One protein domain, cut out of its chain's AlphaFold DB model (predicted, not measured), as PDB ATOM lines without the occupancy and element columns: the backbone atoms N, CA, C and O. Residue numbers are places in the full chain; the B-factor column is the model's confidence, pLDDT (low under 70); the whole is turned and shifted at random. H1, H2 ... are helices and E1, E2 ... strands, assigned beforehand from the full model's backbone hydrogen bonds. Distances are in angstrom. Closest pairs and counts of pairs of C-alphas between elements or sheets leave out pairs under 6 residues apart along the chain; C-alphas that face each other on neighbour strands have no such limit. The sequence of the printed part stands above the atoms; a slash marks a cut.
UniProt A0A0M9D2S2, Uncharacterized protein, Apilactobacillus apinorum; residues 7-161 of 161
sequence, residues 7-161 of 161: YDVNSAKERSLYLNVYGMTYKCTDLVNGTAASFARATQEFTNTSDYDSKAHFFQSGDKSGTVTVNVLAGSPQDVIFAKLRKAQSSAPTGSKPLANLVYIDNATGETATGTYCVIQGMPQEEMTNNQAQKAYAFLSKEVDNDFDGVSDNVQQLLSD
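AT A GLANCE: This is residues 7 to 161 of the 161 residues of an uncharacterized protein of Apilactobacillus apinorum (UniProt A0A0M9D2S2). A strongly twisted sheet of nine strands bends sharply at E8 and folds partway round helix H1, with E1, E2 and E7 in one wing and E3, E6, E9 and E10 in the other. The hairpin of E4 and E5 reaches away from this body as a two-stranded arm, and the short helix H2 packs across E7. The printed part has 155 residues, with two named helices and eleven named strands in the order E1 E2 E3 E4 E5 E6 H1 E7 E8 E9 E10 E11 H2; the class is mixed, helices and strands. The large sheet is branched and antiparallel in its neighbour pairs. The whole is compact, with a radius of gyration of the C-alphas of 17.0 A and spans of 59 by 40 by 32 A, the arm making the length.

HOW THE PARTS SIT: Start at E1, residues 15 to 21, which forms a hairpin with E2, residues 24 to 28; N 19 and O 26 are 2.8 A apart, within hydrogen-bond range. On the other side of E1 look for E7, residues 100 to 106, with N 18 and O 103 at 2.8 A. E3, residues 37 to 41, pairs with E6, residues 66 to 73, through N 38 and O 69 at 2.9 A. Between them in the chain, E4, residues 46 to 50, and E5, residues 56 to 60, form a hairpin with N 47 and O 59 at 2.9 A. H1, residues 77 to 90, is on the large sheet at a height of 8.0 A, and the C-alphas of Arg 86 and Ile 120 are its closest to E8, residues 112 to 120, at 5.9 A. E8 bends by 79 degrees at residue 117: it forms a hairpin with E7, N 102 and O 115 at 2.9 A, and then pairs with E10, residues 132 to 141, N 119 and O 140 at 2.9 A. E10 also pairs with E6, N 68 and O 139 at 2.8 A, and forms a hairpin with E9, residues 126 to 129, N 127 and O 134 at 2.9 A. E11, residues 143 to 147, is an edge strand beside E8, N 114 and O 145 at 2.8 A. H2, residues 153 to 160, is on the sheet at a height of 8.8 A and runs across the strands, at 66 degrees to E7 on the local plane; the C-alphas of Val 103 and Val 155 are the closest of E7 and H2, 7.2 A apart. In H1 and H2 every O i to N i+4 pair is within hydrogen-bond range.

IN THESE COORDINATES: Find C-alpha 15 at (-14.814, 27.772, -10.346), where E1 begins its 19.9 A. H1 runs 20.2 A from C-alpha 77 at (1.875, 25.341, -17.489), E6 is 23.2 A long, and E10 is the longest strand at 27.8 A. H2 ends at C-alpha 160, (-2.598, 26.227, 4.202).

THE WHOLE: The C-alphas farthest apart are those of Asp 53 and Gly 75, at 58.7 A. The printed part has no cut and no long link; residues 91 to 96 stand free. The mean pLDDT of the printed part is 76.4, and low stretches include residues 7 to 15, 29 to 36 and 147 to 161.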
ATOM      1  N   TYR A   7     -18.658  17.475 -13.669       47.97
ATOM      2  CA  TYR A   7     -18.629  18.904 -13.362       47.97
ATOM      3  C   TYR A   7     -18.164  19.691 -14.601       47.97
ATOM      4  O   TYR A   7     -16.978  19.751 -14.916       47.97
ATOM      5  N   ASP A   8     -19.103  20.300 -15.334       45.41
ATOM      6  CA  ASP A   8     -18.798  21.167 -16.488       45.41
ATOM      7  C   ASP A   8     -18.201  22.491 -16.005       45.41
ATOM      8  O   ASP A   8     -18.890  23.292 -15.400       45.41
ATOM      9  N   VAL A   9     -16.937  22.793 -16.278       45.62
ATOM     10  CA  VAL A   9     -16.260  23.968 -15.689       45.62
ATOM     11  C   VAL A   9     -16.448  25.250 -16.528       45.62
ATOM     12  O   VAL A   9     -15.827  26.275 -16.258       45.62
ATOM     13  N   ASN A  10     -17.370  25.247 -17.501       40.12
ATOM     14  CA  ASN A  10     -17.688  26.405 -18.349       40.12
ATOM     15  C   ASN A  10     -18.317  27.610 -17.625       40.12
ATOM     16  O   ASN A  10     -18.394  28.683 -18.223       40.12
ATOM     17  N   SER A  11     -18.708  27.524 -16.345       42.12
ATOM     18  CA  SER A  11     -19.045  28.717 -15.536       42.12
ATOM     19  C   SER A  11     -17.794  29.363 -14.903       42.12
ATOM     20  O   SER A  11     -17.794  29.809 -13.757       42.12
ATOM     21  N   ALA A  12     -16.708  29.430 -15.680       43.84
ATOM     22  CA  ALA A  12     -15.317  29.692 -15.284       43.84
ATOM     23  C   ALA A  12     -15.031  30.985 -14.488       43.84
ATOM     24  O   ALA A  12     -13.913  31.172 -14.015       43.84
ATOM     25  N   LYS A  13     -16.002  31.885 -14.295       47.59
ATOM     26  CA  LYS A  13     -15.834  33.010 -13.357       47.59
ATOM     27  C   LYS A  13     -15.933  32.588 -11.895       47.59
ATOM     28  O   LYS A  13     -15.428  33.298 -11.033       47.59
ATOM     29  N   GLU A  14     -16.550  31.445 -11.628       51.34
ATOM     30  CA  GLU A  14     -16.921  31.039 -10.279       51.34
ATOM     31  C   GLU A  14     -16.321  29.685  -9.904       51.34
ATOM     32  O   GLU A  14     -16.684  29.148  -8.880       51.34
ATOM     33  N   ARG A  15     -15.366  29.112 -10.645       66.81
ATOM     34  CA  ARG A  15     -14.814  27.772 -10.346       66.81
ATOM     35  C   ARG A  15     -13.288  27.788 -10.303       66.81
ATOM     36  O   ARG A  15     -12.652  28.407 -11.153       66.81
ATOM     37  N   SER A  16     -12.697  27.122  -9.312       75.50
ATOM     38  CA  SER A  16     -11.248  27.058  -9.095       75.50
ATOM     39  C   SER A  16     -10.808  25.617  -8.842       75.50
ATOM     40  O   SER A  16     -11.343  24.959  -7.958       75.50
ATOM     41  N   LEU A  17      -9.796  25.147  -9.573       81.12
ATOM     42  CA  LEU A  17      -9.099  23.898  -9.270       81.12
ATOM     43  C   LEU A  17      -7.727  24.223  -8.672       81.12
ATOM     44  O   LEU A  17      -7.003  25.077  -9.189       81.12
ATOM     45  N   TYR A  18      -7.369  23.526  -7.604       83.69
ATOM     46  CA  TYR A  18      -6.103  23.644  -6.904       83.69
ATOM     47  C   TYR A  18      -5.410  22.287  -6.855       83.69
ATOM     48  O   TYR A  18      -6.033  21.256  -6.603       83.69
ATOM     49  N   LEU A  19      -4.104  22.309  -7.078       83.56
ATOM     50  CA  LEU A  19      -3.202  21.187  -6.888       83.56
ATOM     51  C   LEU A  19      -2.315  21.507  -5.683       83.56
ATOM     52  O   LEU A  19      -1.475  22.397  -5.787       83.56
ATOM     53  N   ASN A  20      -2.451  20.771  -4.581       82.88
ATOM     54  CA  ASN A  20      -1.449  20.788  -3.516       82.88
ATOM     55  C   ASN A  20      -0.446  19.662  -3.768       82.88
ATOM     56  O   ASN A  20      -0.838  18.499  -3.866       82.88
ATOM     57  N   VAL A  21       0.833  20.005  -3.901       78.19
ATOM     58  CA  VAL A  21       1.935  19.052  -4.053       78.19
ATOM     59  C   VAL A  21       3.067  19.460  -3.119       78.19
ATOM     60  O   VAL A  21       3.633  20.536  -3.278       78.19
ATOM     61  N   TYR A  22       3.430  18.585  -2.177       70.38
ATOM     62  CA  TYR A  22       4.501  18.830  -1.192       70.38
ATOM     63  C   TYR A  22       4.341  20.133  -0.377       70.38
ATOM     64  O   TYR A  22       5.341  20.794  -0.101       70.38
ATOM     65  N   GLY A  23       3.115  20.518  -0.010       67.69
ATOM     66  CA  GLY A  23       2.876  21.779   0.710       67.69
ATOM     67  C   GLY A  23       2.997  23.027  -0.177       67.69
ATOM     68  O   GLY A  23       3.236  24.145   0.265       67.69
ATOM     69  N   MET A  24       2.930  22.846  -1.498       74.81
ATOM     70  CA  MET A  24       2.813  23.951  -2.439       74.81
ATOM     71  C   MET A  24       1.477  23.847  -3.149       74.81
ATOM     72  O   MET A  24       1.207  22.874  -3.857       74.81
ATOM     73  N   THR A  25       0.661  24.884  -2.986       80.62
ATOM     74  CA  THR A  25      -0.634  25.003  -3.651       80.62
ATOM     75  C   THR A  25      -0.490  25.758  -4.972       80.62
ATOM     76  O   THR A  25      -0.089  26.920  -5.013       80.62
ATOM     77  N   TYR A  26      -0.873  25.106  -6.067       78.88
ATOM     78  CA  TYR A  26      -0.930  25.673  -7.410       78.88
ATOM     79  C   TYR A  26      -2.385  25.820  -7.842       78.88
ATOM     80  O   TYR A  26      -3.121  24.838  -7.887       78.88
ATOM     81  N   LYS A  27      -2.804  27.030  -8.223       81.81
ATOM     82  CA  LYS A  27      -4.097  27.221  -8.889       81.81
ATOM     83  C   LYS A  27      -3.985  26.790 -10.355       81.81
ATOM     84  O   LYS A  27      -3.128  27.281 -11.091       81.81
ATOM     85  N   CYS A  28      -4.850  25.884 -10.792       76.44
ATOM     86  CA  CYS A  28      -4.959  25.474 -12.186       76.44
ATOM     87  C   CYS A  28      -5.812  26.500 -12.948       76.44
ATOM     88  O   CYS A  28      -6.989  26.679 -12.642       76.44
ATOM     89  N   THR A  29      -5.206  27.189 -13.914       68.56
ATOM     90  CA  THR A  29      -5.822  28.303 -14.657       68.56
ATOM     91  C   THR A  29      -6.091  27.975 -16.122       68.56
ATOM     92  O   THR A  29      -7.061  28.480 -16.675       68.56
ATOM     93  N   ASP A  30      -5.281  27.108 -16.738       67.31
ATOM     94  CA  ASP A  30      -5.347  26.800 -18.174       67.31
ATOM     95  C   ASP A  30      -6.048  25.460 -18.432       67.31
ATOM     96  O   ASP A  30      -5.478  24.494 -18.956       67.31
ATOM     97  N   LEU A  31      -7.303  25.400 -17.994       69.81
ATOM     98  CA  LEU A  31      -8.170  24.242 -18.156       69.81
ATOM     99  C   LEU A  31      -9.011  24.346 -19.438       69.81
ATOM    100  O   LEU A  31      -9.320  25.438 -19.913       69.81
ATOM    101  N   VAL A  32      -9.396  23.200 -19.994       63.34
ATOM    102  CA  VAL A  32     -10.221  23.130 -21.209       63.34
ATOM    103  C   VAL A  32     -11.679  23.541 -20.933       63.34
ATOM    104  O   VAL A  32     -12.278  23.086 -19.958       63.34
ATOM    105  N   ASN A  33     -12.282  24.333 -21.834       52.97
ATOM    106  CA  ASN A  33     -13.726  24.632 -21.849       52.97
ATOM    107  C   ASN A  33     -14.557  23.346 -22.057       52.97
ATOM    108  O   ASN A  33     -14.346  22.640 -23.040       52.97
ATOM    109  N   GLY A  34     -15.532  23.064 -21.186       50.12
ATOM    110  CA  GLY A  34     -16.469  21.934 -21.316       50.12
ATOM    111  C   GLY A  34     -16.573  21.058 -20.076       50.12
ATOM    112  O   GLY A  34     -17.659  20.700 -19.643       50.12
ATOM    113  N   THR A  35     -15.437  20.651 -19.518       56.16
ATOM    114  CA  THR A  35     -15.329  19.820 -18.305       56.16
ATOM    115  C   THR A  35     -13.864  19.861 -17.886       56.16
ATOM    116  O   THR A  35     -13.071  19.015 -18.286       56.16
ATOM    117  N   ALA A  36     -13.442  20.891 -17.154       64.44
ATOM    118  CA  ALA A  36     -12.043  21.002 -16.747       64.44
ATOM    119  C   ALA A  36     -11.611  19.921 -15.755       64.44
ATOM    120  O   ALA A  36     -10.453  19.509 -15.787       64.44
ATOM    121  N   ALA A  37     -12.516  19.474 -14.881       74.00
ATOM    122  CA  ALA A  37     -12.249  18.372 -13.977       74.00
ATOM    123  C   ALA A  37     -13.515  17.565 -13.675       74.00
ATOM    124  O   ALA A  37     -14.599  18.131 -13.580       74.00
ATOM    125  N   SER A  38     -13.376  16.256 -13.485       78.38
ATOM    126  CA  SER A  38     -14.441  15.387 -12.983       78.38
ATOM    127  C   SER A  38     -13.933  14.531 -11.831       78.38
ATOM    128  O   SER A  38     -12.767  14.141 -11.812       78.38
ATOM    129  N   PHE A  39     -14.808  14.260 -10.864       81.44
ATOM    130  CA  PHE A  39     -14.517  13.463  -9.675       81.44
ATOM    131  C   PHE A  39     -15.512  12.308  -9.630       81.44
ATOM    132  O   PHE A  39     -16.718  12.520  -9.518       81.44
ATOM    133  N   ALA A  40     -15.012  11.080  -9.744       82.62
ATOM    134  CA  ALA A  40     -15.832   9.877  -9.761       82.62
ATOM    135  C   ALA A  40     -15.353   8.896  -8.691       82.62
ATOM    136  O   ALA A  40     -14.191   8.490  -8.694       82.62
ATOM    137  N   ARG A  41     -16.247   8.478  -7.789       81.75
ATOM    138  CA  ARG A  41     -15.949   7.403  -6.830       81.75
ATOM    139  C   ARG A  41     -15.909   6.051  -7.539       81.75
ATOM    140  O   ARG A  41     -16.685   5.803  -8.461       81.75
ATOM    141  N   ALA A  42     -15.024   5.168  -7.082       82.69
ATOM    142  CA  ALA A  42     -14.913   3.802  -7.586       82.69
ATOM    143  C   ALA A  42     -16.163   2.971  -7.254       82.69
ATOM    144  O   ALA A  42     -16.579   2.118  -8.039       82.69
ATOM    145  N   THR A  43     -16.791   3.254  -6.111       79.56
ATOM    146  CA  THR A  43     -18.045   2.641  -5.668       79.56
ATOM    147  C   THR A  43     -19.068   3.703  -5.274       79.56
ATOM    148  O   THR A  43     -18.714   4.820  -4.892       79.56
ATOM    149  N   GLN A  44     -20.359   3.372  -5.390       77.69
ATOM    150  CA  GLN A  44     -21.422   4.260  -4.916       77.69
ATOM    151  C   GLN A  44     -21.287   4.472  -3.411       77.69
ATOM    152  O   GLN A  44     -21.050   3.522  -2.669       77.69
ATOM    153  N   GLU A  45     -21.470   5.713  -2.970       75.88
ATOM    154  CA  GLU A  45     -21.334   6.059  -1.560       75.88
ATOM    155  C   GLU A  45     -22.358   5.348  -0.682       75.88
ATOM    156  O   GLU A  45     -22.009   4.838   0.377       75.88
ATOM    157  N   PHE A  46     -23.606   5.287  -1.141       80.44
ATOM    158  CA  PHE A  46     -24.682   4.604  -0.448       80.44
ATOM    159  C   PHE A  46     -25.305   3.567  -1.366       80.44
ATOM    160  O   PHE A  46     -25.616   3.841  -2.525       80.44
ATOM    161  N   THR A  47     -25.535   2.380  -0.820       82.12
ATOM    162  CA  THR A  47     -26.361   1.357  -1.456       82.12
ATOM    163  C   THR A  47     -27.674   1.252  -0.698       82.12
ATOM    164  O   THR A  47     -27.692   1.216   0.532       82.12
ATOM    165  N   ASN A  48     -28.784   1.246  -1.432       82.31
ATOM    166  CA  ASN A  48     -30.109   1.016  -0.871       82.31
ATOM    167  C   ASN A  48     -30.492  -0.439  -1.138       82.31
ATOM    168  O   ASN A  48     -30.582  -0.848  -2.297       82.31
ATOM    169  N   THR A  49     -30.695  -1.204  -0.072       83.38
ATOM    170  CA  THR A  49     -31.147  -2.594  -0.150       83.38
ATOM    171  C   THR A  49     -32.459  -2.729   0.606       83.38
ATOM    172  O   THR A  49     -32.584  -2.242   1.728       83.38
ATOM    173  N   SER A  50     -33.440  -3.394  -0.000       83.94
ATOM    174  CA  SER A  50     -34.695  -3.720   0.673       83.94
ATOM    175  C   SER A  50     -34.561  -5.019   1.465       83.94
ATOM    176  O   SER A  50     -33.989  -5.988   0.965       83.94
ATOM    177  N   ASP A  51     -35.100  -5.049   2.683       83.38
ATOM    178  CA  ASP A  51     -35.259  -6.300   3.429       83.38
ATOM    179  C   ASP A  51     -36.457  -7.128   2.923       83.38
ATOM    180  O   ASP A  51     -37.152  -6.754   1.975       83.38
ATOM    181  N   TYR A  52     -36.697  -8.280   3.559       81.62
ATOM    182  CA  TYR A  52     -37.809  -9.178   3.229       81.62
ATOM    183  C   TYR A  52     -39.193  -8.505   3.362       81.62
ATOM    184  O   TYR A  52     -40.115  -8.862   2.631       81.62
ATOM    185  N   ASP A  53     -39.322  -7.489   4.223       88.75
ATOM    186  CA  ASP A  53     -40.548  -6.702   4.421       88.75
ATOM    187  C   ASP A  53     -40.616  -5.472   3.491       88.75
ATOM    188  O   ASP A  53     -41.474  -4.604   3.663       88.75
ATOM    189  N   SER A  54     -39.724  -5.372   2.498       81.50
ATOM    190  CA  SER A  54     -39.605  -4.227   1.582       81.50
ATOM    191  C   SER A  54     -39.245  -2.895   2.257       81.50
ATOM    192  O   SER A  54     -39.475  -1.827   1.682       81.50
ATOM    193  N   LYS A  55     -38.649  -2.915   3.456       86.38
ATOM    194  CA  LYS A  55     -38.131  -1.697   4.098       86.38
ATOM    195  C   LYS A  55     -36.758  -1.366   3.532       86.38
ATOM    196  O   LYS A  55     -35.916  -2.247   3.369       86.38
ATOM    197  N   ALA A  56     -36.542  -0.091   3.223       85.88
ATOM    198  CA  ALA A  56     -35.275   0.403   2.700       85.88
ATOM    199  C   ALA A  56     -34.220   0.497   3.810       85.88
ATOM    200  O   ALA A  56     -34.463   1.116   4.846       85.88
ATOM    201  N   HIS A  57     -33.041  -0.065   3.554       82.94
ATOM    202  CA  HIS A  57     -31.852   0.071   4.390       82.94
ATOM    203  C   HIS A  57     -30.730   0.698   3.569       82.94
ATOM    204  O   HIS A  57     -30.418   0.236   2.469       82.94
ATOM    205  N   PHE A  58     -30.121   1.750   4.112       87.69
ATOM    206  CA  PHE A  58     -29.003   2.448   3.486       87.69
ATOM    207  C   PHE A  58     -27.687   1.979   4.107       87.69
ATOM    208  O   PHE A  58     -27.505   2.073   5.319       87.69
ATOM    209  N   PHE A  59     -26.762   1.508   3.273       84.69
ATOM    210  CA  PHE A  59     -25.415   1.122   3.689       84.69
ATOM    211  C   PHE A  59     -24.397   2.043   3.038       84.69
ATOM    212  O   PHE A  59     -24.379   2.173   1.811       84.69
ATOM    213  N   GLN A  60     -23.544   2.658   3.853       83.19
ATOM    214  CA  GLN A  60     -22.431   3.459   3.361       83.19
ATOM    215  C   GLN A  60     -21.279   2.545   2.924       83.19
ATOM    216  O   GLN A  60     -20.894   1.627   3.650       83.19
ATOM    217  N   SER A  61     -20.722   2.796   1.742       79.81
ATOM    218  CA  SER A  61     -19.529   2.110   1.253       79.81
ATOM    219  C   SER A  61     -18.312   2.494   2.094       79.81
ATOM    220  O   SER A  61     -18.052   3.674   2.336       79.81
ATOM    221  N   GLY A  62     -17.535   1.488   2.503       80.12
ATOM    222  CA  GLY A  62     -16.229   1.693   3.132       80.12
ATOM    223  C   GLY A  62     -15.126   2.073   2.139       80.12
ATOM    224  O   GLY A  62     -14.057   2.512   2.557       80.12
ATOM    225  N   ASP A  63     -15.371   1.914   0.836       82.00
ATOM    226  CA  ASP A  63     -14.452   2.346  -0.210       82.00
ATOM    227  C   ASP A  63     -14.741   3.799  -0.606       82.00
ATOM    228  O   ASP A  63     -15.829   4.168  -1.063       82.00
ATOM    229  N   LYS A  64     -13.733   4.641  -0.400       84.44
ATOM    230  CA  LYS A  64     -13.760   6.061  -0.745       84.44
ATOM    231  C   LYS A  64     -12.886   6.393  -1.946       84.44
ATOM    232  O   LYS A  64     -12.826   7.554  -2.336       84.44
ATOM    233  N   SER A  65     -12.209   5.407  -2.528       87.75
ATOM    234  CA  SER A  65     -11.323   5.643  -3.661       87.75
ATOM    235  C   SER A  65     -12.089   6.131  -4.886       87.75
ATOM    236  O   SER A  65     -13.312   5.995  -4.997       87.75
ATOM    237  N   GLY A  66     -11.362   6.732  -5.821       87.38
ATOM    238  CA  GLY A  66     -11.962   7.273  -7.027       87.38
ATOM    239  C   GLY A  66     -10.941   7.739  -8.048       87.38
ATOM    240  O   GLY A  66      -9.731   7.601  -7.868       87.38
ATOM    241  N   THR A  67     -11.455   8.284  -9.142       88.12
ATOM    242  CA  THR A  67     -10.668   8.891 -10.210       88.12
ATOM    243  C   THR A  67     -11.034  10.361 -10.327       88.12
ATOM    244  O   THR A  67     -12.213  10.711 -10.371       88.12
ATOM    245  N   VAL A  68     -10.011  11.207 -10.393       87.19
ATOM    246  CA  VAL A  68     -10.136  12.620 -10.732       87.19
ATOM    247  C   VAL A  68      -9.539  12.822 -12.113       87.19
ATOM    248  O   VAL A  68      -8.345  12.603 -12.302       87.19
ATOM    249  N   THR A  69     -10.341  13.222 -13.088       87.06
ATOM    250  CA  THR A  69      -9.846  13.538 -14.432       87.06
ATOM    251  C   THR A  69      -9.698  15.039 -14.554       87.06
ATOM    252  O   THR A  69     -10.634  15.749 -14.214       87.06
ATOM    253  N   VAL A  70      -8.556  15.529 -15.041       86.12
ATOM    254  CA  VAL A  70      -8.315  16.958 -15.292       86.12
ATOM    255  C   VAL A  70      -7.920  17.172 -16.751       86.12
ATOM    256  O   VAL A  70      -6.924  16.618 -17.219       86.12
ATOM    257  N   ASN A  71      -8.684  18.002 -17.457       84.12
ATOM    258  CA  ASN A  71      -8.462  18.333 -18.860       84.12
ATOM    259  C   ASN A  71      -7.710  19.660 -18.979       84.12
ATOM    260  O   ASN A  71      -8.213  20.719 -18.593       84.12
ATOM    261  N   VAL A  72      -6.501  19.601 -19.535       84.50
ATOM    262  CA  VAL A  72      -5.616  20.758 -19.722       84.50
ATOM    263  C   VAL A  72      -5.299  20.962 -21.196       84.50
ATOM    264  O   VAL A  72      -5.298  20.016 -21.987       84.50
ATOM    265  N   LEU A  73      -4.994  22.204 -21.569       85.12
ATOM    266  CA  LEU A  73      -4.431  22.498 -22.886       85.12
ATOM    267  C   LEU A  73      -3.030  21.878 -22.999       85.12
ATOM    268  O   LEU A  73      -2.210  22.009 -22.088       85.12
ATOM    269  N   ALA A  74      -2.742  21.213 -24.115       86.19
ATOM    270  CA  ALA A  74      -1.421  20.651 -24.358       86.19
ATOM    271  C   ALA A  74      -0.371  21.774 -24.421       86.19
ATOM    272  O   ALA A  74      -0.582  22.814 -25.045       86.19
ATOM    273  N   GLY A  75       0.762  21.575 -23.746       84.81
ATOM    274  CA  GLY A  75       1.828  22.573 -23.635       84.81
ATOM    275  C   GLY A  75       1.560  23.705 -22.636       84.81
ATOM    276  O   GLY A  75       2.418  24.576 -22.487       84.81
ATOM    277  N   SER A  76       0.423  23.705 -21.929       85.56
ATOM    278  CA  SER A  76       0.145  24.686 -20.874       85.56
ATOM    279  C   SER A  76       1.054  24.495 -19.647       85.56
ATOM    280  O   SER A  76       1.646  23.424 -19.460       85.56
ATOM    281  N   PRO A  77       1.158  25.498 -18.752       84.00
ATOM    282  CA  PRO A  77       1.875  25.341 -17.489       84.00
ATOM    283  C   PRO A  77       1.404  24.127 -16.673       84.00
ATOM    284  O   PRO A  77       2.237  23.419 -16.102       84.00
ATOM    285  N   GLN A  78       0.099  23.840 -16.648       85.00
ATOM    286  CA  GLN A  78      -0.459  22.691 -15.931       85.00
ATOM    287  C   GLN A  78      -0.095  21.363 -16.607       85.00
ATOM    288  O   GLN A  78       0.249  20.427 -15.890       85.00
ATOM    289  N   ASP A  79      -0.062  21.287 -17.945       88.00
ATOM    290  CA  ASP A  79       0.458  20.105 -18.660       88.00
ATOM    291  C   ASP A  79       1.908  19.812 -18.239       88.00
ATOM    292  O   ASP A  79       2.254  18.692 -17.861       88.00
ATOM    293  N   VAL A  80       2.755  20.846 -18.190       87.69
ATOM    294  CA  VAL A  80       4.155  20.710 -17.758       87.69
ATOM    295  C   VAL A  80       4.263  20.269 -16.293       87.69
ATOM    296  O   VAL A  80       5.107  19.427 -15.968       87.69
ATOM    297  N   ILE A  81       3.442  20.826 -15.398       88.00
ATOM    298  CA  ILE A  81       3.427  20.458 -13.974       88.00
ATOM    299  C   ILE A  81       2.992  19.001 -13.802       88.00
ATOM    300  O   ILE A  81       3.681  18.244 -13.117       88.00
ATOM    301  N   PHE A  82       1.904  18.579 -14.446       89.31
ATOM    302  CA  PHE A  82       1.398  17.211 -14.341       89.31
ATOM    303  C   PHE A  82       2.365  16.194 -14.953       89.31
ATOM    304  O   PHE A  82       2.636  15.159 -14.337       89.31
ATOM    305  N   ALA A  83       2.995  16.511 -16.087       88.69
ATOM    306  CA  ALA A  83       4.039  15.671 -16.668       88.69
ATOM    307  C   ALA A  83       5.254  15.519 -15.729       88.69
ATOM    308  O   ALA A  83       5.784  14.415 -15.552       88.69
ATOM    309  N   LYS A  84       5.688  16.609 -15.076       87.62
ATOM    310  CA  LYS A  84       6.767  16.574 -14.072       87.62
ATOM    311  C   LYS A  84       6.372  15.771 -12.838       87.62
ATOM    312  O   LYS A  84       7.169  14.953 -12.379       87.62
ATOM    313  N   LEU A  85       5.152  15.957 -12.338       87.19
ATOM    314  CA  LEU A  85       4.605  15.202 -11.215       87.19
ATOM    315  C   LEU A  85       4.586  13.700 -11.531       87.19
ATOM    316  O   LEU A  85       5.064  12.899 -10.731       87.19
ATOM    317  N   ARG A  86       4.129  13.311 -12.726       87.75
ATOM    318  CA  ARG A  86       4.120  11.909 -13.166       87.75
ATOM    319  C   ARG A  86       5.525  11.315 -13.252       87.75
ATOM    320  O   ARG A  86       5.719  10.148 -12.901       87.75
ATOM    321  N   LYS A  87       6.507  12.095 -13.713       86.38
ATOM    322  CA  LYS A  87       7.916  11.676 -13.730       86.38
ATOM    323  C   LYS A  87       8.453  11.490 -12.310       86.38
ATOM    324  O   LYS A  87       9.079  10.470 -12.042       86.38
ATOM    325  N   ALA A  88       8.162  12.426 -11.407       83.81
ATOM    326  CA  ALA A  88       8.551  12.340 -10.001       83.81
ATOM    327  C   ALA A  88       7.942  11.106  -9.313       83.81
ATOM    328  O   ALA A  88       8.658  10.392  -8.619       83.81
ATOM    329  N   GLN A  89       6.670  10.789  -9.585       84.81
ATOM    330  CA  GLN A  89       6.012   9.563  -9.107       84.81
ATOM    331  C   GLN A  89       6.742   8.296  -9.569       84.81
ATOM    332  O   GLN A  89       6.957   7.386  -8.778       84.81
ATOM    333  N   SER A  90       7.169   8.248 -10.834       79.81
ATOM    334  CA  SER A  90       7.926   7.112 -11.382       79.81
ATOM    335  C   SER A  90       9.326   6.943 -10.790       79.81
ATOM    336  O   SER A  90       9.909   5.872 -10.926       79.81
ATOM    337  N   SER A  91       9.885   7.990 -10.188       80.56
ATOM    338  CA  SER A  91      11.207   7.973  -9.553       80.56
ATOM    339  C   SER A  91      11.130   7.936  -8.025       80.56
ATOM    340  O   SER A  91      12.170   7.942  -7.367       80.56
ATOM    341  N   ALA A  92       9.925   7.916  -7.452       77.50
ATOM    342  CA  ALA A  92       9.738   7.886  -6.014       77.50
ATOM    343  C   ALA A  92      10.107   6.500  -5.451       77.50
ATOM    344  O   ALA A  92       9.784   5.481  -6.069       77.50
ATOM    345  N   PRO A  93      10.749   6.427  -4.270       76.19
ATOM    346  CA  PRO A  93      10.978   5.162  -3.583       76.19
ATOM    347  C   PRO A  93       9.673   4.392  -3.364       76.19
ATOM    348  O   PRO A  93       8.642   4.990  -3.039       76.19
ATOM    349  N   THR A  94       9.721   3.065  -3.481       71.06
ATOM    350  CA  THR A  94       8.580   2.192  -3.181       71.06
ATOM    351  C   THR A  94       8.054   2.473  -1.771       71.06
ATOM    352  O   THR A  94       8.823   2.493  -0.813       71.06
ATOM    353  N   GLY A  95       6.746   2.704  -1.641       64.81
ATOM    354  CA  GLY A  95       6.112   3.052  -0.362       64.81
ATOM    355  C   GLY A  95       6.079   4.552  -0.045       64.81
ATOM    356  O   GLY A  95       5.510   4.934   0.977       64.81
ATOM    357  N   SER A  96       6.626   5.411  -0.914       69.50
ATOM    358  CA  SER A  96       6.387   6.856  -0.825       69.50
ATOM    359  C   SER A  96       4.891   7.129  -0.931       69.50
ATOM    360  O   SER A  96       4.219   6.607  -1.823       69.50
ATOM    361  N   LYS A  97       4.357   7.937  -0.014       62.03
ATOM    362  CA  LYS A  97       2.943   8.312  -0.062       62.03
ATOM    363  C   LYS A  97       2.668   9.083  -1.360       62.03
ATOM    364  O   LYS A  97       3.526   9.855  -1.779       62.03
ATOM    365  N   PRO A  98       1.503   8.905  -2.001       62.88
ATOM    366  CA  PRO A  98       1.021   9.856  -2.995       62.88
ATOM    367  C   PRO A  98       0.952  11.248  -2.367       62.88
ATOM    368  O   PRO A  98       0.554  11.372  -1.213       62.88
ATOM    369  N   LEU A  99       1.374  12.280  -3.089       69.56
ATOM    370  CA  LEU A  99       1.626  13.606  -2.502       69.56
ATOM    371  C   LEU A  99       0.876  14.731  -3.204       69.56
ATOM    372  O   LEU A  99       1.128  15.893  -2.904       69.56
ATOM    373  N   ALA A 100       0.002  14.392  -4.149       82.88
ATOM    374  CA  ALA A 100      -0.864  15.361  -4.793       82.88
ATOM    375  C   ALA A 100      -2.253  15.294  -4.165       82.88
ATOM    376  O   ALA A 100      -2.825  14.211  -4.067       82.88
ATOM    377  N   ASN A 101      -2.808  16.439  -3.797       87.06
ATOM    378  CA  ASN A 101      -4.229  16.581  -3.517       87.06
ATOM    379  C   ASN A 101      -4.821  17.506  -4.576       87.06
ATOM    380  O   ASN A 101      -4.209  18.511  -4.944       87.06
ATOM    381  N   LEU A 102      -5.986  17.136  -5.093       87.06
ATOM    382  CA  LEU A 102      -6.743  17.954  -6.030       87.06
ATOM    383  C   LEU A 102      -7.977  18.460  -5.311       87.06
ATOM    384  O   LEU A 102      -8.777  17.663  -4.836       87.06
ATOM    385  N   VAL A 103      -8.116  19.775  -5.251       85.12
ATOM    386  CA  VAL A 103      -9.258  20.439  -4.635       85.12
ATOM    387  C   VAL A 103      -9.948  21.249  -5.712       85.12
ATOM    388  O   VAL A 103      -9.368  22.167  -6.288       85.12
ATOM    389  N   TYR A 104     -11.195  20.918  -5.977       82.38
ATOM    390  CA  TYR A 104     -12.091  21.693  -6.807       82.38
ATOM    391  C   TYR A 104     -13.044  22.481  -5.911       82.38
ATOM    392  O   TYR A 104     -13.596  21.933  -4.962       82.38
ATOM    393  N   ILE A 105     -13.219  23.765  -6.216       78.19
ATOM    394  CA  ILE A 105     -14.116  24.674  -5.504       78.19
ATOM    395  C   ILE A 105     -15.005  25.369  -6.530       78.19
ATOM    396  O   ILE A 105     -14.519  26.084  -7.413       78.19
ATOM    397  N   ASP A 106     -16.310  25.190  -6.387       74.50
ATOM    398  CA  ASP A 106     -17.326  26.003  -7.032       74.50
ATOM    399  C   ASP A 106     -17.634  27.203  -6.124       74.50
ATOM    400  O   ASP A 106     -18.389  27.118  -5.166       74.50
ATOM    401  N   ASN A 107     -17.027  28.347  -6.415       68.88
ATOM    402  CA  ASN A 107     -17.224  29.615  -5.712       68.88
ATOM    403  C   ASN A 107     -18.649  30.190  -5.858       68.88
ATOM    404  O   ASN A 107     -18.969  31.134  -5.141       68.88
ATOM    405  N   ALA A 108     -19.489  29.682  -6.772       67.62
ATOM    406  CA  ALA A 108     -20.881  30.122  -6.902       67.62
ATOM    407  C   ALA A 108     -21.763  29.483  -5.828       67.62
ATOM    408  O   ALA A 108     -22.645  30.123  -5.259       67.62
ATOM    409  N   THR A 109     -21.528  28.194  -5.587       69.25
ATOM    410  CA  THR A 109     -22.347  27.355  -4.701       69.25
ATOM    411  C   THR A 109     -21.676  27.058  -3.366       69.25
ATOM    412  O   THR A 109     -22.357  26.671  -2.425       69.25
ATOM    413  N   GLY A 110     -20.360  27.246  -3.270       67.31
ATOM    414  CA  GLY A 110     -19.536  26.787  -2.154       67.31
ATOM    415  C   GLY A 110     -19.195  25.295  -2.217       67.31
ATOM    416  O   GLY A 110     -18.475  24.823  -1.342       67.31
ATOM    417  N   GLU A 111     -19.675  24.560  -3.228       73.88
ATOM    418  CA  GLU A 111     -19.434  23.121  -3.354       73.88
ATOM    419  C   GLU A 111     -17.938  22.846  -3.540       73.88
ATOM    420  O   GLU A 111     -17.270  23.461  -4.381       73.88
ATOM    421  N   THR A 112     -17.411  21.898  -2.769       78.31
ATOM    422  CA  THR A 112     -16.030  21.440  -2.892       78.31
ATOM    423  C   THR A 112     -15.975  19.962  -3.230       78.31
ATOM    424  O   THR A 112     -16.751  19.160  -2.725       78.31
ATOM    425  N   ALA A 113     -15.048  19.594  -4.109       81.31
ATOM    426  CA  ALA A 113     -14.727  18.205  -4.402       81.31
ATOM    427  C   ALA A 113     -13.228  18.003  -4.203       81.31
ATOM    428  O   ALA A 113     -12.415  18.757  -4.741       81.31
ATOM    429  N   THR A 114     -12.852  16.999  -3.420       85.75
ATOM    430  CA  THR A 114     -11.460  16.757  -3.040       85.75
ATOM    431  C   THR A 114     -11.053  15.341  -3.394       85.75
ATOM    432  O   THR A 114     -11.684  14.379  -2.978       85.75
ATOM    433  N   GLY A 115      -9.960  15.217  -4.140       87.00
ATOM    434  CA  GLY A 115      -9.230  13.976  -4.341       87.00
ATOM    435  C   GLY A 115      -7.973  14.000  -3.487       87.00
ATOM    436  O   GLY A 115      -7.074  14.811  -3.727       87.00
ATOM    437  N   THR A 116      -7.893  13.099  -2.513       87.56
ATOM    438  CA  THR A 116      -6.776  13.015  -1.563       87.56
ATOM    439  C   THR A 116      -5.812  11.899  -1.955       87.56
ATOM    440  O   THR A 116      -6.227  10.833  -2.429       87.56
ATOM    441  N   TYR A 117      -4.513  12.116  -1.733       86.81
ATOM    442  CA  TYR A 117      -3.451  11.145  -2.021       86.81
ATOM    443  C   TYR A 117      -3.497  10.632  -3.469       86.81
ATOM    444  O   TYR A 117      -3.498   9.427  -3.731       86.81
ATOM    445  N   CYS A 118      -3.529  11.566  -4.413       88.00
ATOM    446  CA  CYS A 118      -3.646  11.303  -5.835       88.00
ATOM    447  C   CYS A 118      -2.320  10.858  -6.477       88.00
ATOM    448  O   CYS A 118      -1.253  11.429  -6.223       88.00
ATOM    449  N   VAL A 119      -2.402   9.883  -7.388       89.56
ATOM    450  CA  VAL A 119      -1.326   9.488  -8.314       89.56
ATOM    451  C   VAL A 119      -1.809   9.554  -9.757       89.56
ATOM    452  O   VAL A 119      -2.960   9.240 -10.030       89.56
ATOM    453  N   ILE A 120      -0.947   9.928 -10.703       90.94
ATOM    454  CA  ILE A 120      -1.335   9.993 -12.117       90.94
ATOM    455  C   ILE A 120      -1.207   8.587 -12.720       90.94
ATOM    456  O   ILE A 120      -0.122   8.000 -12.723       90.94
ATOM    457  N   GLN A 121      -2.308   8.054 -13.255       88.81
ATOM    458  CA  GLN A 121      -2.398   6.673 -13.744       88.81
ATOM    459  C   GLN A 121      -1.482   6.411 -14.952       88.81
ATOM    460  O   GLN A 121      -0.867   5.350 -15.065       88.81
ATOM    461  N   GLY A 122      -1.329   7.396 -15.836       86.00
ATOM    462  CA  GLY A 122      -0.543   7.289 -17.063       86.00
ATOM    463  C   GLY A 122      -0.327   8.645 -17.727       86.00
ATOM    464  O   GLY A 122      -0.912   9.642 -17.312       86.00
ATOM    465  N   MET A 123       0.538   8.685 -18.743       85.69
ATOM    466  CA  MET A 123       0.639   9.874 -19.590       85.69
ATOM    467  C   MET A 123      -0.563   9.904 -20.536       85.69
ATOM    468  O   MET A 123      -0.790   8.906 -21.226       85.69
ATOM    469  N   PRO A 124      -1.327  11.004 -20.572       87.19
ATOM    470  CA  PRO A 124      -2.446  11.128 -21.489       87.19
ATOM    471  C   PRO A 124      -1.971  11.228 -22.935       87.19
ATOM    472  O   PRO A 124      -0.890  11.752 -23.219       87.19
ATOM    473  N   GLN A 125      -2.809  10.748 -23.850       86.31
ATOM    474  CA  GLN A 125      -2.642  11.029 -25.267       86.31
ATOM    475  C   GLN A 125      -3.075  12.472 -25.550       86.31
ATOM    476  O   GLN A 125      -3.987  12.995 -24.912       86.31
ATOM    477  N   GLU A 126      -2.386  13.121 -26.483       89.06
ATOM    478  CA  GLU A 126      -2.817  14.414 -26.999       89.06
ATOM    479  C   GLU A 126      -3.974  14.217 -27.978       89.06
ATOM    480  O   GLU A 126      -3.875  13.422 -28.918       89.06
ATOM    481  N   GLU A 127      -5.062  14.946 -27.754       85.00
ATOM    482  CA  GLU A 127      -6.254  14.923 -28.594       85.00
ATOM    483  C   GLU A 127      -6.577  16.326 -29.102       85.00
ATOM    484  O   GLU A 127      -6.380  17.325 -28.410       85.00
ATOM    485  N   MET A 128      -7.067  16.408 -30.338       81.00
ATOM    486  CA  MET A 128      -7.496  17.664 -30.945       81.00
ATOM    487  C   MET A 128      -9.001  17.837 -30.757       81.00
ATOM    488  O   MET A 128      -9.787  17.112 -31.365       81.00
ATOM    489  N   THR A 129      -9.393  18.858 -29.998       73.62
ATOM    490  CA  THR A 129     -10.798  19.206 -29.754       73.62
ATOM    491  C   THR A 129     -10.984  20.701 -29.978       73.62
ATOM    492  O   THR A 129     -10.234  21.511 -29.441       73.62
ATOM    493  N   ASN A 130     -11.971  21.096 -30.789       68.00
ATOM    494  CA  ASN A 130     -12.260  22.505 -31.103       68.00
ATOM    495  C   ASN A 130     -11.020  23.319 -31.543       68.00
ATOM    496  O   ASN A 130     -10.829  24.455 -31.114       68.00
ATOM    497  N   ASN A 131     -10.171  22.739 -32.401       78.12
ATOM    498  CA  ASN A 131      -8.908  23.330 -32.878       78.12
ATOM    499  C   ASN A 131      -7.868  23.630 -31.782       78.12
ATOM    500  O   ASN A 131      -6.941  24.407 -32.010       78.12
ATOM    501  N   GLN A 132      -7.989  23.006 -30.612       77.25
ATOM    502  CA  GLN A 132      -7.001  23.071 -29.541       77.25
ATOM    503  C   GLN A 132      -6.507  21.664 -29.212       77.25
ATOM    504  O   GLN A 132      -7.300  20.728 -29.118       77.25
ATOM    505  N   ALA A 133      -5.196  21.526 -29.027       85.62
ATOM    506  CA  ALA A 133      -4.601  20.301 -28.513       85.62
ATOM    507  C   ALA A 133      -4.832  20.220 -26.997       85.62
ATOM    508  O   ALA A 133      -4.614  21.196 -26.271       85.62
ATOM    509  N   GLN A 134      -5.295  19.071 -26.519       85.88
ATOM    510  CA  GLN A 134      -5.738  18.843 -25.145       85.88
ATOM    511  C   GLN A 134      -5.200  17.518 -24.617       85.88
ATOM    512  O   GLN A 134      -4.906  16.600 -25.381       85.88
ATOM    513  N   LYS A 135      -5.081  17.420 -23.292       88.31
ATOM    514  CA  LYS A 135      -4.656  16.208 -22.586       88.31
ATOM    515  C   LYS A 135      -5.508  15.993 -21.337       88.31
ATOM    516  O   LYS A 135      -5.668  16.911 -20.531       88.31
ATOM    517  N   ALA A 136      -6.000  14.767 -21.167       88.50
ATOM    518  CA  ALA A 136      -6.859  14.355 -20.057       88.50
ATOM    519  C   ALA A 136      -6.075  13.552 -19.005       88.50
ATOM    520  O   ALA A 136      -5.893  12.341 -19.132       88.50
ATOM    521  N   TYR A 137      -5.588  14.208 -17.953       90.06
ATOM    522  CA  TYR A 137      -4.842  13.534 -16.889       90.06
ATOM    523  C   TYR A 137      -5.790  12.824 -15.921       90.06
ATOM    524  O   TYR A 137      -6.555  13.476 -15.214       90.06
ATOM    525  N   ALA A 138      -5.700  11.494 -15.850       90.81
ATOM    526  CA  ALA A 138      -6.420  10.684 -14.871       90.81
ATOM    527  C   ALA A 138      -5.588  10.495 -13.592       90.81
ATOM    528  O   ALA A 138      -4.503   9.898 -13.611       90.81
ATOM    529  N   PHE A 139      -6.111  10.988 -12.474       90.62
ATOM    530  CA  PHE A 139      -5.552  10.832 -11.140       90.62
ATOM    531  C   PHE A 139      -6.335   9.768 -10.371       90.62
ATOM    532  O   PHE A 139      -7.527   9.929 -10.125       90.62
ATOM    533  N   LEU A 140      -5.668   8.702  -9.940       90.62
ATOM    534  CA  LEU A 140      -6.226   7.753  -8.982       90.62
ATOM    535  C   LEU A 140      -6.091   8.338  -7.584       90.62
ATOM    536  O   LEU A 140      -4.981   8.642  -7.147       90.62
ATOM    537  N   SER A 141      -7.213   8.477  -6.895       89.81
ATOM    538  CA  SER A 141      -7.295   9.020  -5.550       89.81
ATOM    539  C   SER A 141      -7.640   7.926  -4.545       89.81
ATOM    540  O   SER A 141      -8.466   7.049  -4.812       89.81
ATOM    541  N   LYS A 142      -7.014   7.992  -3.366       86.50
ATOM    542  CA  LYS A 142      -7.360   7.116  -2.239       86.50
ATOM    543  C   LYS A 142      -8.731   7.467  -1.656       86.50
ATOM    544  O   LYS A 142      -9.414   6.580  -1.154       86.50
ATOM    545  N   GLU A 143      -9.099   8.744  -1.699       85.44
ATOM    546  CA  GLU A 143     -10.343   9.264  -1.141       85.44
ATOM    547  C   GLU A 143     -10.856  10.424  -1.989       85.44
ATOM    548  O   GLU A 143     -10.174  11.442  -2.116       85.44
ATOM    549  N   VAL A 144     -12.053  10.251  -2.546       83.25
ATOM    550  CA  VAL A 144     -12.832  11.302  -3.195       83.25
ATOM    551  C   VAL A 144     -13.985  11.678  -2.277       83.25
ATOM    552  O   VAL A 144     -14.813  10.826  -1.946       83.25
ATOM    553  N   ASP A 145     -14.026  12.949  -1.900       80.50
ATOM    554  CA  ASP A 145     -15.063  13.534  -1.056       80.50
ATOM    555  C   ASP A 145     -15.704  14.731  -1.761       80.50
ATOM    556  O   ASP A 145     -15.007  15.484  -2.447       80.50
ATOM    557  N   ASN A 146     -17.014  14.892  -1.595       73.81
ATOM    558  CA  ASN A 146     -17.795  15.986  -2.158       73.81
ATOM    559  C   ASN A 146     -18.600  16.626  -1.027       73.81
ATOM    560  O   ASN A 146     -19.443  15.964  -0.423       73.81
ATOM    561  N   ASP A 147     -18.383  17.913  -0.789       69.19
ATOM    562  CA  ASP A 147     -19.038  18.662   0.274       69.19
ATOM    563  C   ASP A 147     -19.813  19.857  -0.299       69.19
ATOM    564  O   ASP A 147     -19.337  20.556  -1.197       69.19
ATOM    565  N   PHE A 148     -21.016  20.085   0.222       57.31
ATOM    566  CA  PHE A 148     -21.881  21.221  -0.111       57.31
ATOM    567  C   PHE A 148     -21.877  22.308   0.974       57.31
ATOM    568  O   PHE A 148     -22.362  23.407   0.706       57.31
ATOM    569  N   ASP A 149     -21.317  22.045   2.158       53.91
ATOM    570  CA  ASP A 149     -21.345  22.965   3.307       53.91
ATOM    571  C   ASP A 149     -20.209  24.011   3.287       53.91
ATOM    572  O   ASP A 149     -19.923  24.681   4.282       53.91
ATOM    573  N   GLY A 150     -19.602  24.228   2.120       48.06
ATOM    574  CA  GLY A 150     -18.510  25.173   1.922       48.06
ATOM    575  C   GLY A 150     -17.137  24.508   1.959       48.06
ATOM    576  O   GLY A 150     -16.995  23.288   1.957       48.06
ATOM    577  N   VAL A 151     -16.090  25.336   1.957       50.62
ATOM    578  CA  VAL A 151     -14.698  24.888   2.088       50.62
ATOM    579  C   VAL A 151     -14.527  24.252   3.467       50.62
ATOM    580  O   VAL A 151     -14.322  24.974   4.441       50.62
ATOM    581  N   SER A 152     -14.643  22.926   3.552       53.66
ATOM    582  CA  SER A 152     -14.472  22.198   4.811       53.66
ATOM    583  C   SER A 152     -13.107  22.498   5.439       53.66
ATOM    584  O   SER A 152     -12.144  22.824   4.736       53.66
ATOM    585  N   ASP A 153     -12.988  22.376   6.764       55.50
ATOM    586  CA  ASP A 153     -11.720  22.607   7.482       55.50
ATOM    587  C   ASP A 153     -10.566  21.770   6.898       55.50
ATOM    588  O   ASP A 153      -9.420  22.219   6.851       55.50
ATOM    589  N   ASN A 154     -10.883  20.589   6.353       54.66
ATOM    590  CA  ASN A 154      -9.941  19.739   5.626       54.66
ATOM    591  C   ASN A 154      -9.402  20.417   4.361       54.66
ATOM    592  O   ASN A 154      -8.211  20.328   4.077       54.66
ATOM    593  N   VAL A 155     -10.250  21.115   3.603       57.78
ATOM    594  CA  VAL A 155      -9.819  21.866   2.423       57.78
ATOM    595  C   VAL A 155      -8.972  23.071   2.826       57.78
ATOM    596  O   VAL A 155      -7.956  23.326   2.183       57.78
ATOM    597  N   GLN A 156      -9.320  23.785   3.903       59.41
ATOM    598  CA  GLN A 156      -8.466  24.874   4.392       59.41
ATOM    599  C   GLN A 156      -7.089  24.367   4.820       59.41
ATOM    600  O   GLN A 156      -6.089  24.956   4.419       59.41
ATOM    601  N   GLN A 157      -7.031  23.245   5.541       59.00
ATOM    602  CA  GLN A 157      -5.775  22.616   5.946       59.00
ATOM    603  C   GLN A 157      -4.934  22.172   4.739       59.00
ATOM    604  O   GLN A 157      -3.729  22.402   4.690       59.00
ATOM    605  N   LEU A 158      -5.579  21.605   3.716       59.22
ATOM    606  CA  LEU A 158      -4.930  21.208   2.463       59.22
ATOM    607  C   LEU A 158      -4.445  22.391   1.610       59.22
ATOM    608  O   LEU A 158      -3.645  22.183   0.700       59.22
ATOM    609  N   LEU A 159      -4.938  23.605   1.851       60.09
ATOM    610  CA  LEU A 159      -4.522  24.820   1.144       60.09
ATOM    611  C   LEU A 159      -3.557  25.691   1.968       60.09
ATOM    612  O   LEU A 159      -2.916  26.571   1.390       60.09
ATOM    613  N   SER A 160      -3.468  25.478   3.285       54.75
ATOM    614  CA  SER A 160      -2.598  26.227   4.202       54.75
ATOM    615  C   SER A 160      -1.212  25.615   4.407       54.75
ATOM    616  O   SER A 160      -0.313  26.336   4.842       54.75
ATOM    617  N   ASP A 161      -1.063  24.320   4.122       42.78
ATOM    618  CA  ASP A 161       0.206  23.579   4.172       42.78
ATOM    619  C   ASP A 161       0.967  23.633   2.845       42.78
ATOM    620  O   ASP A 161       2.213  23.715   2.926       42.78
TER     621      ASP A 161